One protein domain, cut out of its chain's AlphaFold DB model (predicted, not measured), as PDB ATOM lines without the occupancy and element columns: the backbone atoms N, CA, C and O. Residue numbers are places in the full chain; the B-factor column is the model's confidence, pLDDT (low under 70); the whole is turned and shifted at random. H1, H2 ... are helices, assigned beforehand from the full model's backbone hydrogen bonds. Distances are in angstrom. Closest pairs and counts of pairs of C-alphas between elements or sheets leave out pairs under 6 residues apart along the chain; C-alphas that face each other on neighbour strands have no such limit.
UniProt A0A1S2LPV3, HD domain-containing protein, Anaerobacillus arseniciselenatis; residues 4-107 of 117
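Overview. This is residues 4 to 107 of the 117 residues of the protein "HD domain-containing protein" of Anaerobacillus arseniciselenatis (UniProt A0A1S2LPV3). What is the main picture? The long helix H5 and the shorter H6 fold back on each other as a hairpin; H3 crosses one side of it, and H1 slants over H3 and reaches H5 with residues 17 to 21. H4 packs on the early part of H5, with little H7 packed on H4 and little H2 well away from both, on the far side of the body. What is it made of, and how large is it? The printed part has 104 residues with seven named helices, H1 to H7 in chain order, and no named strand: the class is all helix. It is compact, with a radius of gyration of the C-alphas of 13.0 A and spans of 35 by 29 by 28 A.

Arrangement. What stands round the longest helix? H5, residues 65 to 84, is the hub, touching four other helices. It touches H6, residues 90 to 99, at a shallow tilt of 17 degrees, opposite ways, a helical hairpin whose closest C-alphas, of Phe 75 and Leu 98, are 4.9 A apart. H4, residues 51 to 63, touches H5 with residues 57 to 61 alone, at a steep tilt of 46 degrees, opposite ways; the closest C-alphas, of Lys 61 and Tyr 68, are 5.0 A apart. How do the helices over the hairpin stand? H3, residues 34 to 48, touches H5 with residues 36 to 40 alone, at a steep tilt of 62 degrees, the closest C-alphas being Val 40 and Ile 76, 6.5 A apart. H1, residues 4 to 21, touches H3 with residues 6 to 14 alone, at a steep tilt of 51 degrees, opposite ways, with the C-alphas of Ser 10 and Ile 45 closest at 5.6 A. Where are the short helices? H7, residues 102 to 106, touches H4, the closest C-alphas being Leu 60 and Leu 105, 6.4 A apart. H2, residues 26 to 30, is close to H5 but not clearly touching; the closest C-alphas, of Thr 30 and Leu 77, are 7.6 A apart. What do the backbones show? Every O i to N i+4 pair is within hydrogen-bond range in H2, H3, H4, H5 and H6; in H1 it is 13 of 14, and in H7 0 of 1, beside 2 of 2 O i to N i+3 pairs.

Along the chain. How long are the helices? H5 measures 28.7 A from first to last C-alpha, H1 25.8 A, H3 21.3 A, H4 18.2 A and H6 14.0 A. Where are the anchor points? H1 begins at C-alpha 4, (-35.725, -29.017, 2.466), H5 begins at C-alpha 65, (-56.205, -27.366, 17.235), and H7 ends at C-alpha 106, (-63.969, -38.458, 11.023).

Size, cuts and confidence. How far does it reach? The two C-alphas farthest apart, of Glu 33 and Ile 107, are 38.2 A apart. Are there cuts or long links? The printed part has no cut, and the six links between successive helices are tight. Where is confidence low? The mean pLDDT of the printed part is 90.9, and residues 28 to 29, in H2, are under 70.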
ATOM      1  N   ASP A   4     -36.206 -30.083   1.573       82.75
ATOM      2  CA  ASP A   4     -35.725 -29.017   2.466       82.75
ATOM      3  C   ASP A   4     -36.860 -28.094   2.934       82.75
ATOM      4  O   ASP A   4     -36.890 -27.646   4.076       82.75
ATOM      5  N   GLN A   5     -37.860 -27.866   2.074       87.94
ATOM      6  CA  GLN A   5     -39.059 -27.107   2.446       87.94
ATOM      7  C   GLN A   5     -39.907 -27.853   3.483       87.94
ATOM      8  O   GLN A   5     -40.442 -27.227   4.389       87.94
ATOM      9  N   LEU A   6     -40.022 -29.183   3.369       87.94
ATOM     10  CA  LEU A   6     -40.767 -30.004   4.330       87.94
ATOM     11  C   LEU A   6     -40.094 -30.008   5.706       87.94
ATOM     12  O   LEU A   6     -40.784 -29.882   6.712       87.94
ATOM     13  N   GLN A   7     -38.763 -30.121   5.752       89.69
ATOM     14  CA  GLN A   7     -38.012 -30.030   7.007       89.69
ATOM     15  C   GLN A   7     -38.207 -28.675   7.680       89.69
ATOM     16  O   GLN A   7     -38.560 -28.639   8.855       89.69
ATOM     17  N   LYS A   8     -38.052 -27.579   6.926       92.56
ATOM     18  CA  LYS A   8     -38.259 -26.227   7.451       92.56
ATOM     19  C   LYS A   8     -39.664 -26.051   8.038       92.56
ATOM     20  O   LYS A   8     -39.798 -25.588   9.162       92.56
ATOM     21  N   LEU A   9     -40.695 -26.484   7.315       93.44
ATOM     22  CA  LEU A   9     -42.075 -26.413   7.802       93.44
ATOM     23  C   LEU A   9     -42.305 -27.288   9.038       93.44
ATOM     24  O   LEU A   9     -43.019 -26.880   9.945       93.44
ATOM     25  N   SER A  10     -41.711 -28.483   9.084       93.00
ATOM     26  CA  SER A  10     -41.831 -29.376  10.246       93.00
ATOM     27  C   SER A  10     -41.210 -28.739  11.488       93.00
ATOM     28  O   SER A  10     -41.833 -28.742  12.544       93.00
ATOM     29  N   TYR A  11     -40.026 -28.139  11.338       94.56
ATOM     30  CA  TYR A  11     -39.361 -27.380  12.394       94.56
ATOM     31  C   TYR A  11     -40.232 -26.216  12.891       94.56
ATOM     32  O   TYR A  11     -40.518 -26.122  14.080       94.56
ATOM     33  N   GLU A  12     -40.735 -25.379  11.978       94.69
ATOM     34  CA  GLU A  12     -41.590 -24.235  12.325       94.69
ATOM     35  C   GLU A  12     -42.865 -24.672  13.067       94.69
ATOM     36  O   GLU A  12     -43.246 -24.063  14.064       94.69
ATOM     37  N   GLN A  13     -43.523 -25.752  12.626       93.44
ATOM     38  CA  GLN A  13     -44.706 -26.269  13.321       93.44
ATOM     39  C   GLN A  13     -44.382 -26.792  14.720       93.44
ATOM     40  O   GLN A  13     -45.171 -26.577  15.645       93.44
ATOM     41  N   PHE A  14     -43.243 -27.462  14.880       94.00
ATOM     42  CA  PHE A  14     -42.831 -27.991  16.172       94.00
ATOM     43  C   PHE A  14     -42.549 -26.865  17.173       94.00
ATOM     44  O   PHE A  14     -43.126 -26.864  18.259       94.00
ATOM     45  N   GLN A  15     -41.781 -25.852  16.763       92.75
ATOM     46  CA  GLN A  15     -41.478 -24.671  17.580       92.75
ATOM     47  C   GLN A  15     -42.743 -23.930  18.029       92.75
ATOM     48  O   GLN A  15     -42.941 -23.710  19.222       92.75
ATOM     49  N   ASN A  16     -43.671 -23.661  17.106       92.75
ATOM     50  CA  ASN A  16     -44.948 -23.016  17.439       92.75
ATOM     51  C   ASN A  16     -45.773 -23.824  18.461       92.75
ATOM     52  O   ASN A  16     -46.485 -23.268  19.299       92.75
ATOM     53  N   SER A  17     -45.705 -25.156  18.380       92.12
ATOM     54  CA  SER A  17     -46.428 -26.031  19.309       92.12
ATOM     55  C   SER A  17     -45.788 -25.995  20.695       92.12
ATOM     56  O   SER A  17     -46.493 -25.906  21.699       92.12
ATOM     57  N   LEU A  18     -44.457 -25.980  20.758       88.31
ATOM     58  CA  LEU A  18     -43.707 -25.880  22.006       88.31
ATOM     59  C   LEU A  18     -43.944 -24.563  22.736       88.31
ATOM     60  O   LEU A  18     -44.144 -24.594  23.946       88.31
ATOM     61  N   GLU A  19     -44.001 -23.426  22.044       87.25
ATOM     62  CA  GLU A  19     -44.343 -22.135  22.669       87.25
ATOM     63  C   GLU A  19     -45.695 -22.170  23.398       87.25
ATOM     64  O   GLU A  19     -45.904 -21.478  24.396       87.25
ATOM     65  N   THR A  20     -46.626 -22.989  22.907       87.12
ATOM     66  CA  THR A  20     -47.939 -23.170  23.530       87.12
ATOM     67  C   THR A  20     -47.864 -24.139  24.707       87.12
ATOM     68  O   THR A  20     -48.355 -23.835  25.792       87.12
ATOM     69  N   ILE A  21     -47.218 -25.281  24.496       86.00
ATOM     70  CA  ILE A  21     -47.187 -26.422  25.414       86.00
ATOM     71  C   ILE A  21     -46.278 -26.172  26.632       86.00
ATOM     72  O   ILE A  21     -46.626 -26.511  27.761       86.00
ATOM     73  N   THR A  22     -45.133 -25.516  26.438       79.81
ATOM     74  CA  THR A  22     -44.149 -25.234  27.508       79.81
ATOM     75  C   THR A  22     -44.643 -24.251  28.570       79.81
ATOM     76  O   THR A  22     -44.007 -24.105  29.612       79.81
ATOM     77  N   LYS A  23     -45.804 -23.617  28.361       81.81
ATOM     78  CA  LYS A  23     -46.489 -22.825  29.394       81.81
ATOM     79  C   LYS A  23     -46.958 -23.685  30.567       81.81
ATOM     80  O   LYS A  23     -47.221 -23.158  31.645       81.81
ATOM     81  N   GLU A  24     -47.075 -24.996  30.373       80.44
ATOM     82  CA  GLU A  24     -47.449 -25.921  31.431       80.44
ATOM     83  C   GLU A  24     -46.240 -26.342  32.278       80.44
ATOM     84  O   GLU A  24     -45.203 -26.771  31.769       80.44
ATOM     85  N   SER A  25     -46.397 -26.301  33.603       75.56
ATOM     86  CA  SER A  25     -45.317 -26.544  34.571       75.56
ATOM     87  C   SER A  25     -44.634 -27.911  34.434       75.56
ATOM     88  O   SER A  25     -43.448 -28.040  34.736       75.56
ATOM     89  N   ARG A  26     -45.345 -28.931  33.935       78.06
ATOM     90  CA  ARG A  26     -44.818 -30.293  33.719       78.06
ATOM     91  C   ARG A  26     -43.622 -30.350  32.765       78.06
ATOM     92  O   ARG A  26     -42.770 -31.232  32.905       78.06
ATOM     93  N   TYR A  27     -43.515 -29.402  31.837       77.69
ATOM     94  CA  TYR A  27     -42.409 -29.355  30.883       77.69
ATOM     95  C   TYR A  27     -41.109 -28.848  31.493       77.69
ATOM     96  O   TYR A  27     -40.052 -29.316  31.085       77.69
ATOM     97  N   GLY A  28     -41.175 -28.017  32.537       68.06
ATOM     98  CA  GLY A  28     -39.988 -27.626  33.303       68.06
ATOM     99  C   GLY A  28     -39.304 -28.805  34.007       68.06
ATOM    100  O   GLY A  28     -38.100 -28.773  34.226       68.06
ATOM    101  N   PHE A  29     -40.049 -29.872  34.318       68.69
ATOM    102  CA  PHE A  29     -39.497 -31.096  34.913       68.69
ATOM    103  C   PHE A  29     -39.080 -32.140  33.875       68.69
ATOM    104  O   PHE A  29     -38.160 -32.917  34.120       68.69
ATOM    105  N   THR A  30     -39.784 -32.197  32.744       70.50
ATOM    106  CA  THR A  30     -39.624 -33.272  31.752       70.50
ATOM    107  C   THR A  30     -38.606 -32.926  30.663       70.50
ATOM    108  O   THR A  30     -37.918 -33.814  30.176       70.50
ATOM    109  N   LEU A  31     -38.479 -31.644  30.307       72.56
ATOM    110  CA  LEU A  31     -37.476 -31.106  29.380       72.56
ATOM    111  C   LEU A  31     -36.420 -30.322  30.172       72.56
ATOM    112  O   LEU A  31     -36.216 -29.132  29.950       72.56
ATOM    113  N   HIS A  32     -35.811 -30.981  31.159       70.62
ATOM    114  CA  HIS A  32     -34.868 -30.329  32.070       70.62
ATOM    115  C   HIS A  32     -33.555 -29.952  31.366       70.62
ATOM    116  O   HIS A  32     -32.964 -28.917  31.659       70.62
ATOM    117  N   GLU A  33     -33.126 -30.770  30.402       79.56
ATOM    118  CA  GLU A  33     -31.884 -30.572  29.659       79.56
ATOM    119  C   GLU A  33     -32.160 -30.111  28.225       79.56
ATOM    120  O   GLU A  33     -33.040 -30.634  27.535       79.56
ATOM    121  N   ALA A  34     -31.338 -29.184  27.722       83.44
ATOM    122  CA  ALA A  34     -31.410 -28.732  26.329       83.44
ATOM    123  C   ALA A  34     -31.257 -29.891  25.321       83.44
ATOM    124  O   ALA A  34     -31.776 -29.831  24.204       83.44
ATOM    125  N   GLU A  35     -30.572 -30.964  25.723       88.75
ATOM    126  CA  GLU A  35     -30.405 -32.169  24.915       88.75
ATOM    127  C   GLU A  35     -31.728 -32.915  24.683       88.75
ATOM    128  O   GLU A  35     -31.961 -33.415  23.582       88.75
ATOM    129  N   ASP A  36     -32.615 -32.981  25.680       89.38
ATOM    130  CA  ASP A  36     -33.907 -33.663  25.544       89.38
ATOM    131  C   ASP A  36     -34.814 -32.940  24.555       89.38
ATOM    132  O   ASP A  36     -35.455 -33.575  23.714       89.38
ATOM    133  N   PHE A  37     -34.790 -31.608  24.597       88.00
ATOM    134  CA  PHE A  37     -35.506 -30.769  23.647       88.00
ATOM    135  C   PHE A  37     -35.011 -30.990  22.216       88.00
ATOM    136  O   PHE A  37     -35.803 -31.295  21.321       88.00
ATOM    137  N   LEU A  38     -33.695 -30.893  22.005       91.69
ATOM    138  CA  LEU A  38     -33.093 -31.070  20.687       91.69
ATOM    139  C   LEU A  38     -33.341 -32.482  20.144       91.69
ATOM    140  O   LEU A  38     -33.570 -32.672  18.948       91.69
ATOM    141  N   TRP A  39     -33.302 -33.493  21.009       95.06
ATOM    142  CA  TRP A  39     -33.554 -34.870  20.612       95.06
ATOM    143  C   TRP A  39     -35.010 -35.083  20.172       95.06
ATOM    144  O   TRP A  39     -35.242 -35.636  19.093       95.06
ATOM    145  N   VAL A  40     -35.983 -34.605  20.955       95.19
ATOM    146  CA  VAL A  40     -37.413 -34.707  20.621       95.19
ATOM    147  C   VAL A  40     -37.742 -33.934  19.337       95.19
ATOM    148  O   VAL A  40     -38.482 -34.444  18.493       95.19
ATOM    149  N   GLU A  41     -37.166 -32.745  19.144       94.94
ATOM    150  CA  GLU A  41     -37.336 -31.966  17.913       94.94
ATOM    151  C   GLU A  41     -36.831 -32.735  16.690       94.94
ATOM    152  O   GLU A  41     -37.542 -32.884  15.692       94.94
ATOM    153  N   ASN A  42     -35.608 -33.260  16.768       96.62
ATOM    154  CA  ASN A  42     -35.022 -34.022  15.672       96.62
ATOM    155  C   ASN A  42     -35.843 -35.277  15.360       96.62
ATOM    156  O   ASN A  42     -36.030 -35.614  14.187       96.62
ATOM    157  N   LEU A  43     -36.370 -35.944  16.390       97.56
ATOM    158  CA  LEU A  43     -37.285 -37.067  16.221       97.56
ATOM    159  C   LEU A  43     -38.561 -36.631  15.491       97.56
ATOM    160  O   LEU A  43     -38.944 -37.272  14.514       97.56
ATOM    161  N   PHE A  44     -39.181 -35.520  15.890       97.44
ATOM    162  CA  PHE A  44     -40.371 -34.990  15.223       97.44
ATOM    163  C   PHE A  44     -40.104 -34.693  13.743       97.44
ATOM    164  O   PHE A  44     -40.810 -35.195  12.867       97.44
ATOM    165  N   ILE A  45     -39.043 -33.938  13.438       96.56
ATOM    166  CA  ILE A  45     -38.662 -33.583  12.061       96.56
ATOM    167  C   ILE A  45     -38.394 -34.841  11.228       96.56
ATOM    168  O   ILE A  45     -38.807 -34.922  10.064       96.56
ATOM    169  N   LYS A  46     -37.733 -35.846  11.816       96.69
ATOM    170  CA  LYS A  46     -37.495 -37.138  11.168       96.69
ATOM    171  C   LYS A  46     -38.810 -37.836  10.824       96.69
ATOM    172  O   LYS A  46     -38.985 -38.240   9.673       96.69
ATOM    173  N   LEU A  47     -39.744 -37.936  11.768       96.62
ATOM    174  CA  LEU A  47     -41.049 -38.567  11.548       96.62
ATOM    175  C   LEU A  47     -41.883 -37.816  10.498       96.62
ATOM    176  O   LEU A  47     -42.505 -38.442   9.637       96.62
ATOM    177  N   MET A  48     -41.842 -36.481  10.495       95.38
ATOM    178  CA  MET A  48     -42.580 -35.642   9.539       95.38
ATOM    179  C   MET A  48     -41.999 -35.650   8.119       95.38
ATOM    180  O   MET A  48     -42.641 -35.177   7.178       95.38
ATOM    181  N   SER A  49     -40.840 -36.285   7.903       92.75
ATOM    182  CA  SER A  49     -40.380 -36.621   6.549       92.75
ATOM    183  C   SER A  49     -41.357 -37.559   5.816       92.75
ATOM    184  O   SER A  49     -41.431 -37.541   4.579       92.75
ATOM    185  N   ASN A  50     -42.170 -38.317   6.564       92.69
ATOM    186  CA  ASN A  50     -43.318 -39.037   6.034       92.69
ATOM    187  C   ASN A  50     -44.472 -38.065   5.746       92.69
ATOM    188  O   ASN A  50     -45.229 -37.661   6.629       92.69
ATOM    189  N   ARG A  51     -44.660 -37.753   4.460       91.81
ATOM    190  CA  ARG A  51     -45.683 -36.805   3.992       91.81
ATOM    191  C   ARG A  51     -47.111 -37.180   4.378       91.81
ATOM    192  O   ARG A  51     -47.932 -36.281   4.522       91.81
ATOM    193  N   LYS A  52     -47.420 -38.474   4.517       92.81
ATOM    194  CA  LYS A  52     -48.760 -38.916   4.926       92.81
ATOM    195  C   LYS A  52     -49.010 -38.574   6.393       92.81
ATOM    196  O   LYS A  52     -50.044 -37.994   6.697       92.81
ATOM    197  N   ALA A  53     -48.042 -38.865   7.264       93.62
ATOM    198  CA  ALA A  53     -48.119 -38.515   8.683       93.62
ATOM    199  C   ALA A  53     -48.197 -36.994   8.876       93.62
ATOM    200  O   ALA A  53     -49.087 -36.508   9.568       93.62
ATOM    201  N   PHE A  54     -47.339 -36.238   8.182       94.62
ATOM    202  CA  PHE A  54     -47.366 -34.776   8.249       94.62
ATOM    203  C   PHE A  54     -48.696 -34.196   7.750       94.62
ATOM    204  O   PHE A  54     -49.274 -33.325   8.393       94.62
ATOM    205  N   GLY A  55     -49.225 -34.715   6.638       94.31
ATOM    206  CA  GLY A  55     -50.528 -34.307   6.117       94.31
ATOM    207  C   GLY A  55     -51.679 -34.579   7.090       94.31
ATOM    208  O   GLY A  55     -52.533 -33.713   7.255       94.31
ATOM    209  N   ALA A  56     -51.688 -35.739   7.754       93.50
ATOM    210  CA  ALA A  56     -52.702 -36.084   8.752       93.50
ATOM    211  C   ALA A  56     -52.653 -35.143   9.966       93.50
ATOM    212  O   ALA A  56     -53.682 -34.635  10.400       93.50
ATOM    213  N   ILE A  57     -51.451 -34.846  10.462       94.50
ATOM    214  CA  ILE A  57     -51.257 -33.946  11.602       94.50
ATOM    215  C   ILE A  57     -51.654 -32.504  11.276       94.50
ATOM    216  O   ILE A  57     -52.309 -31.850  12.087       94.50
ATOM    217  N   LEU A  58     -51.339 -32.012  10.076       93.44
ATOM    218  CA  LEU A  58     -51.797 -30.691   9.644       93.44
ATOM    219  C   LEU A  58     -53.321 -30.624   9.486       93.44
ATOM    220  O   LEU A  58     -53.918 -29.607   9.828       93.44
ATOM    221  N   GLN A  59     -53.960 -31.688   8.996       93.12
ATOM    222  CA  GLN A  59     -55.424 -31.751   8.932       93.12
ATOM    223  C   GLN A  59     -56.046 -31.731  10.330       93.12
ATOM    224  O   GLN A  59     -57.008 -30.995  10.544       93.12
ATOM    225  N   LEU A  60     -55.461 -32.465  11.285       92.81
ATOM    226  CA  LEU A  60     -55.889 -32.438  12.685       92.81
ATOM    227  C   LEU A  60     -55.797 -31.031  13.256       92.81
ATOM    228  O   LEU A  60     -56.776 -30.557  13.811       92.81
ATOM    229  N   LYS A  61     -54.693 -30.321  13.007       92.62
ATOM    230  CA  LYS A  61     -54.533 -28.925  13.425       92.62
ATOM    231  C   LYS A  61     -55.626 -28.004  12.886       92.62
ATOM    232  O   LYS A  61     -56.182 -27.202  13.625       92.62
ATOM    233  N   VAL A  62     -55.931 -28.108  11.592       91.38
ATOM    234  CA  VAL A  62     -56.938 -27.254  10.939       91.38
ATOM    235  C   VAL A  62     -58.340 -27.518  11.488       91.38
ATOM    236  O   VAL A  62     -59.131 -26.587  11.637       91.38
ATOM    237  N   LEU A  63     -58.670 -28.779  11.767       88.62
ATOM    238  CA  LEU A  63     -60.010 -29.170  12.197       88.62
ATOM    239  C   LEU A  63     -60.212 -29.044  13.709       88.62
ATOM    240  O   LEU A  63     -61.296 -28.641  14.140       88.62
ATOM    241  N   ASP A  64     -59.193 -29.362  14.498       88.06
ATOM    242  CA  ASP A  64     -59.212 -29.375  15.955       88.06
ATOM    243  C   ASP A  64     -57.804 -29.110  16.523       88.06
ATOM    244  O   ASP A  64     -57.028 -30.024  16.815       88.06
ATOM    245  N   ASP A  65     -57.490 -27.825  16.699       89.62
ATOM    246  CA  ASP A  65     -56.205 -27.366  17.235       89.62
ATOM    247  C   ASP A  65     -55.932 -27.907  18.653       89.62
ATOM    248  O   ASP A  65     -54.785 -28.182  19.004       89.62
ATOM    249  N   TYR A  66     -56.982 -28.166  19.446       89.00
ATOM    250  CA  TYR A  66     -56.838 -28.762  20.774       89.00
ATOM    251  C   TYR A  66     -56.358 -30.216  20.686       89.00
ATOM    252  O   TYR A  66     -55.370 -30.577  21.327       89.00
ATOM    253  N   SER A  67     -56.997 -31.046  19.852       91.38
ATOM    254  CA  SER A  67     -56.549 -32.435  19.641       91.38
ATOM    255  C   SER A  67     -55.165 -32.506  18.986       91.38
ATOM    256  O   SER A  67     -54.388 -33.418  19.277       91.38
ATOM    257  N   TYR A  68     -54.815 -31.531  18.142       94.19
ATOM    258  CA  TYR A  68     -53.459 -31.392  17.612       94.19
ATOM    259  C   TYR A  68     -52.433 -31.134  18.723       94.19
ATOM    260  O   TYR A  68     -51.461 -31.883  18.832       94.19
ATOM    261  N   LEU A  69     -52.651 -30.127  19.578       92.88
ATOM    262  CA  LEU A  69     -51.740 -29.823  20.686       92.88
ATOM    263  C   LEU A  69     -51.631 -31.002  21.660       92.88
ATOM    264  O   LEU A  69     -50.527 -31.341  22.078       92.88
ATOM    265  N   HIS A  70     -52.744 -31.683  21.941       92.06
ATOM    266  CA  HIS A  70     -52.761 -32.906  22.745       92.06
ATOM    267  C   HIS A  70     -51.912 -34.032  22.132       92.06
ATOM    268  O   HIS A  70     -51.193 -34.742  22.841       92.06
ATOM    269  N   SER A  71     -51.958 -34.185  20.809       95.62
ATOM    270  CA  SER A  71     -51.157 -35.182  20.094       95.62
ATOM    271  C   SER A  71     -49.660 -34.860  20.159       95.62
ATOM    272  O   SER A  71     -48.848 -35.765  20.346       95.62
ATOM    273  N   ILE A  72     -49.286 -33.578  20.059       95.69
ATOM    274  CA  ILE A  72     -47.894 -33.132  20.225       95.69
ATOM    275  C   ILE A  72     -47.420 -33.352  21.669       95.69
ATOM    276  O   ILE A  72     -46.336 -33.891  21.875       95.69
ATOM    277  N   ASP A  73     -48.236 -32.998  22.660       93.88
ATOM    278  CA  ASP A  73     -47.958 -33.216  24.085       93.88
ATOM    279  C   ASP A  73     -47.720 -34.704  24.397       93.88
ATOM    280  O   ASP A  73     -46.678 -35.093  24.934       93.88
ATOM    281  N   THR A  74     -48.633 -35.565  23.941       95.12
ATOM    282  CA  THR A  74     -48.520 -37.024  24.084       95.12
ATOM    283  C   THR A  74     -47.278 -37.572  23.377       95.12
ATOM    284  O   THR A  74     -46.596 -38.444  23.918       95.12
ATOM    285  N   PHE A  75     -46.942 -37.050  22.192       97.12
ATOM    286  CA  PHE A  75     -45.706 -37.387  21.485       97.12
ATOM    287  C   PHE A  75     -44.457 -37.028  22.298       97.12
ATOM    288  O   PHE A  75     -43.587 -37.886  22.447       97.12
ATOM    289  N   ILE A  76     -44.365 -35.812  22.848       94.88
ATOM    290  CA  ILE A  76     -43.186 -35.361  23.605       94.88
ATOM    291  C   ILE A  76     -42.986 -36.246  24.839       94.88
ATOM    292  O   ILE A  76     -41.911 -36.820  25.027       94.88
ATOM    293  N   LEU A  77     -44.029 -36.404  25.659       93.62
ATOM    294  CA  LEU A  77     -43.955 -37.198  26.887       93.62
ATOM    295  C   LEU A  77     -43.675 -38.675  26.590       93.62
ATOM    296  O   LEU A  77     -42.821 -39.291  27.233       93.62
ATOM    297  N   GLY A  78     -44.355 -39.234  25.587       95.94
ATOM    298  CA  GLY A  78     -44.160 -40.612  25.156       95.94
ATOM    299  C   GLY A  78     -42.742 -40.862  24.645       95.94
ATOM    300  O   GLY A  78     -42.104 -41.832  25.056       95.94
ATOM    301  N   ALA A  79     -42.216 -39.981  23.793       96.62
ATOM    302  CA  ALA A  79     -40.875 -40.113  23.235       96.62
ATOM    303  C   ALA A  79     -39.793 -40.060  24.323       96.62
ATOM    304  O   ALA A  79     -38.899 -40.908  24.337       96.62
ATOM    305  N   LEU A  80     -39.894 -39.118  25.263       94.25
ATOM    306  CA  LEU A  80     -38.942 -38.992  26.372       94.25
ATOM    307  C   LEU A  80     -39.013 -40.191  27.321       94.25
ATOM    308  O   LEU A  80     -37.980 -40.711  27.746       94.25
ATOM    309  N   PHE A  81     -40.218 -40.691  27.603       94.38
ATOM    310  CA  PHE A  81     -40.386 -41.921  28.371       94.38
ATOM    311  C   PHE A  81     -39.749 -43.121  27.660       94.38
ATOM    312  O   PHE A  81     -38.958 -43.844  28.267       94.38
ATOM    313  N   ALA A  82     -40.030 -43.297  26.366       96.94
ATOM    314  CA  ALA A  82     -39.472 -44.370  25.548       96.94
ATOM    315  C   ALA A  82     -37.935 -44.312  25.494       96.94
ATOM    316  O   ALA A  82     -37.280 -45.351  25.612       96.94
ATOM    317  N   ARG A  83     -37.358 -43.104  25.396       94.81
ATOM    318  CA  ARG A  83     -35.909 -42.863  25.504       94.81
ATOM    319  C   ARG A  83     -35.377 -43.317  26.861       94.81
ATOM    320  O   ARG A  83     -34.421 -44.085  26.908       94.81
ATOM    321  N   LYS A  84     -36.021 -42.903  27.957       93.56
ATOM    322  CA  LYS A  84     -35.604 -43.231  29.331       93.56
ATOM    323  C   LYS A  84     -35.581 -44.735  29.609       93.56
ATOM    324  O   LYS A  84     -34.708 -45.204  30.333       93.56
ATOM    325  N   ILE A  85     -36.520 -45.492  29.040       96.69
ATOM    326  CA  ILE A  85     -36.585 -46.953  29.210       96.69
ATOM    327  C   ILE A  85     -35.777 -47.731  28.160       96.69
ATOM    328  O   ILE A  85     -35.827 -48.958  28.154       96.69
ATOM    329  N   ASN A  86     -35.043 -47.043  27.277       96.19
ATOM    330  CA  ASN A  86     -34.311 -47.640  26.157       96.19
ATOM    331  C   ASN A  86     -35.196 -48.544  25.281       96.19
ATOM    332  O   ASN A  86     -34.811 -49.660  24.919       96.19
ATOM    333  N   LEU A  87     -36.405 -48.075  24.953       98.00
ATOM    334  CA  LEU A  87     -37.297 -48.803  24.058       98.00
ATOM    335  C   LEU A  87     -36.597 -49.022  22.709       98.00
ATOM    336  O   LEU A  87     -35.956 -48.125  22.173       98.00
ATOM    337  N   LYS A  88     -36.711 -50.227  22.147       96.12
ATOM    338  CA  LYS A  88     -35.967 -50.588  20.933       96.12
ATOM    339  C   LYS A  88     -36.488 -49.887  19.672       96.12
ATOM    340  O   LYS A  88     -35.700 -49.574  18.788       96.12
ATOM    341  N   ASP A  89     -37.798 -49.647  19.594       96.88
ATOM    342  CA  ASP A  89     -38.465 -49.015  18.448       96.88
ATOM    343  C   ASP A  89     -39.186 -47.722  18.866       96.88
ATOM    344  O   ASP A  89     -40.414 -47.645  18.947       96.88
ATOM    345  N   ILE A  90     -38.390 -46.704  19.198       98.12
ATOM    346  CA  ILE A  90     -38.892 -45.394  19.641       98.12
ATOM    347  C   ILE A  90     -39.631 -44.672  18.513       98.12
ATOM    348  O   ILE A  90     -40.624 -44.008  18.778       98.12
ATOM    349  N   GLU A  91     -39.173 -44.788  17.264       97.62
ATOM    350  CA  GLU A  91     -39.773 -44.066  16.135       97.62
ATOM    351  C   GLU A  91     -41.207 -44.514  15.877       97.62
ATOM    352  O   GLU A  91     -42.097 -43.667  15.780       97.62
ATOM    353  N   THR A  92     -41.456 -45.826  15.828       97.69
ATOM    354  CA  THR A  92     -42.816 -46.350  15.654       97.69
ATOM    355  C   THR A  92     -43.693 -46.012  16.855       97.69
ATOM    356  O   THR A  92     -44.833 -45.587  16.672       97.69
ATOM    357  N   PHE A  93     -43.167 -46.145  18.078       98.44
ATOM    358  CA  PHE A  93     -43.900 -45.791  19.295       98.44
ATOM    359  C   PHE A  93     -44.302 -44.311  19.304       98.44
ATOM    360  O   PHE A  93     -45.477 -43.986  19.467       98.44
ATOM    361  N   ALA A  94     -43.348 -43.414  19.060       98.00
ATOM    362  CA  ALA A  94     -43.573 -41.976  19.067       98.00
ATOM    363  C   ALA A  94     -44.489 -41.533  17.917       98.00
ATOM    364  O   ALA A  94     -45.347 -40.674  18.111       98.00
ATOM    365  N   LEU A  95     -44.378 -42.154  16.737       97.75
ATOM    366  CA  LEU A  95     -45.326 -41.935  15.645       97.75
ATOM    367  C   LEU A  95     -46.742 -42.377  16.034       97.75
ATOM    368  O   LEU A  95     -47.702 -41.681  15.714       97.75
ATOM    369  N   GLY A  96     -46.870 -43.498  16.749       97.44
ATOM    370  CA  GLY A  96     -48.130 -43.953  17.330       97.44
ATOM    371  C   GLY A  96     -48.711 -42.932  18.304       97.44
ATOM    372  O   GLY A  96     -49.866 -42.552  18.148       97.44
ATOM    373  N   CYS A  97     -47.910 -42.418  19.243       97.69
ATOM    374  CA  CYS A  97     -48.318 -41.346  20.160       97.69
ATOM    375  C   CYS A  97     -48.812 -40.104  19.411       97.69
ATOM    376  O   CYS A  97     -49.846 -39.540  19.762       97.69
ATOM    377  N   LEU A  98     -48.100 -39.703  18.359       96.56
ATOM    378  CA  LEU A  98     -48.447 -38.529  17.571       96.56
ATOM    379  C   LEU A  98     -49.743 -38.729  16.771       96.56
ATOM    380  O   LEU A  98     -50.521 -37.795  16.622       96.56
ATOM    381  N   LEU A  99     -49.984 -39.932  16.248       95.88
ATOM    382  CA  LEU A  99     -51.123 -40.217  15.371       95.88
ATOM    383  C   LEU A  99     -52.327 -40.848  16.083       95.88
ATOM    384  O   LEU A  99     -53.333 -41.093  15.423       95.88
ATOM    385  N   HIS A 100     -52.252 -41.127  17.386       95.25
ATOM    386  CA  HIS A 100     -53.259 -41.938  18.084       95.25
ATOM    387  C   HIS A 100     -54.692 -41.396  17.943       95.25
ATOM    388  O   HIS A 100     -55.642 -42.173  17.884       95.25
ATOM    389  N   ASP A 101     -54.827 -40.075  17.821       91.81
ATOM    390  CA  ASP A 101     -56.098 -39.359  17.803       91.81
ATOM    391  C   ASP A 101     -56.541 -38.879  16.410       91.81
ATOM    392  O   ASP A 101     -57.578 -38.224  16.288       91.81
ATOM    393  N   ILE A 102     -55.835 -39.231  15.325       91.12
ATOM    394  CA  ILE A 102     -56.227 -38.787  13.967       91.12
ATOM    395  C   ILE A 102     -57.605 -39.308  13.541       91.12
ATOM    396  O   ILE A 102     -58.232 -38.728  12.664       91.12
ATOM    397  N   GLY A 103     -58.114 -40.369  14.173       88.06
ATOM    398  CA  GLY A 103     -59.474 -40.857  13.938       88.06
ATOM    399  C   GLY A 103     -60.561 -39.848  14.325       88.06
ATOM    400  O   GLY A 103     -61.661 -39.906  13.779       88.06
ATOM    401  N   LYS A 104     -60.257 -38.875  15.202       84.81
ATOM    402  CA  LYS A 104     -61.184 -37.790  15.570       84.81
ATOM    403  C   LYS A 104     -61.570 -36.907  14.383       84.81
ATOM    404  O   LYS A 104     -62.631 -36.296  14.423       84.81
ATOM    405  N   LEU A 105     -60.756 -36.886  13.322       80.44
ATOM    406  CA  LEU A 105     -61.042 -36.180  12.068       80.44
ATOM    407  C   LEU A 105     -62.376 -36.601  11.434       80.44
ATOM    408  O   LEU A 105     -63.045 -35.780  10.815       80.44
ATOM    409  N   GLU A 106     -62.765 -37.863  11.617       83.88
ATOM    410  CA  GLU A 106     -63.969 -38.458  11.023       83.88
ATOM    411  C   GLU A 106     -65.187 -38.394  11.962       83.88
ATOM    412  O   GLU A 106     -66.282 -38.837  11.612       83.88
ATOM    413  N   ILE A 107     -65.018 -37.861  13.179       83.06
ATOM    414  CA  ILE A 107     -66.075 -37.813  14.190       83.06
ATOM    415  C   ILE A 107     -66.707 -36.413  14.194       83.06
ATOM    416  O   ILE A 107     -66.005 -35.417  14.385       83.06
TER     417      ILE A 107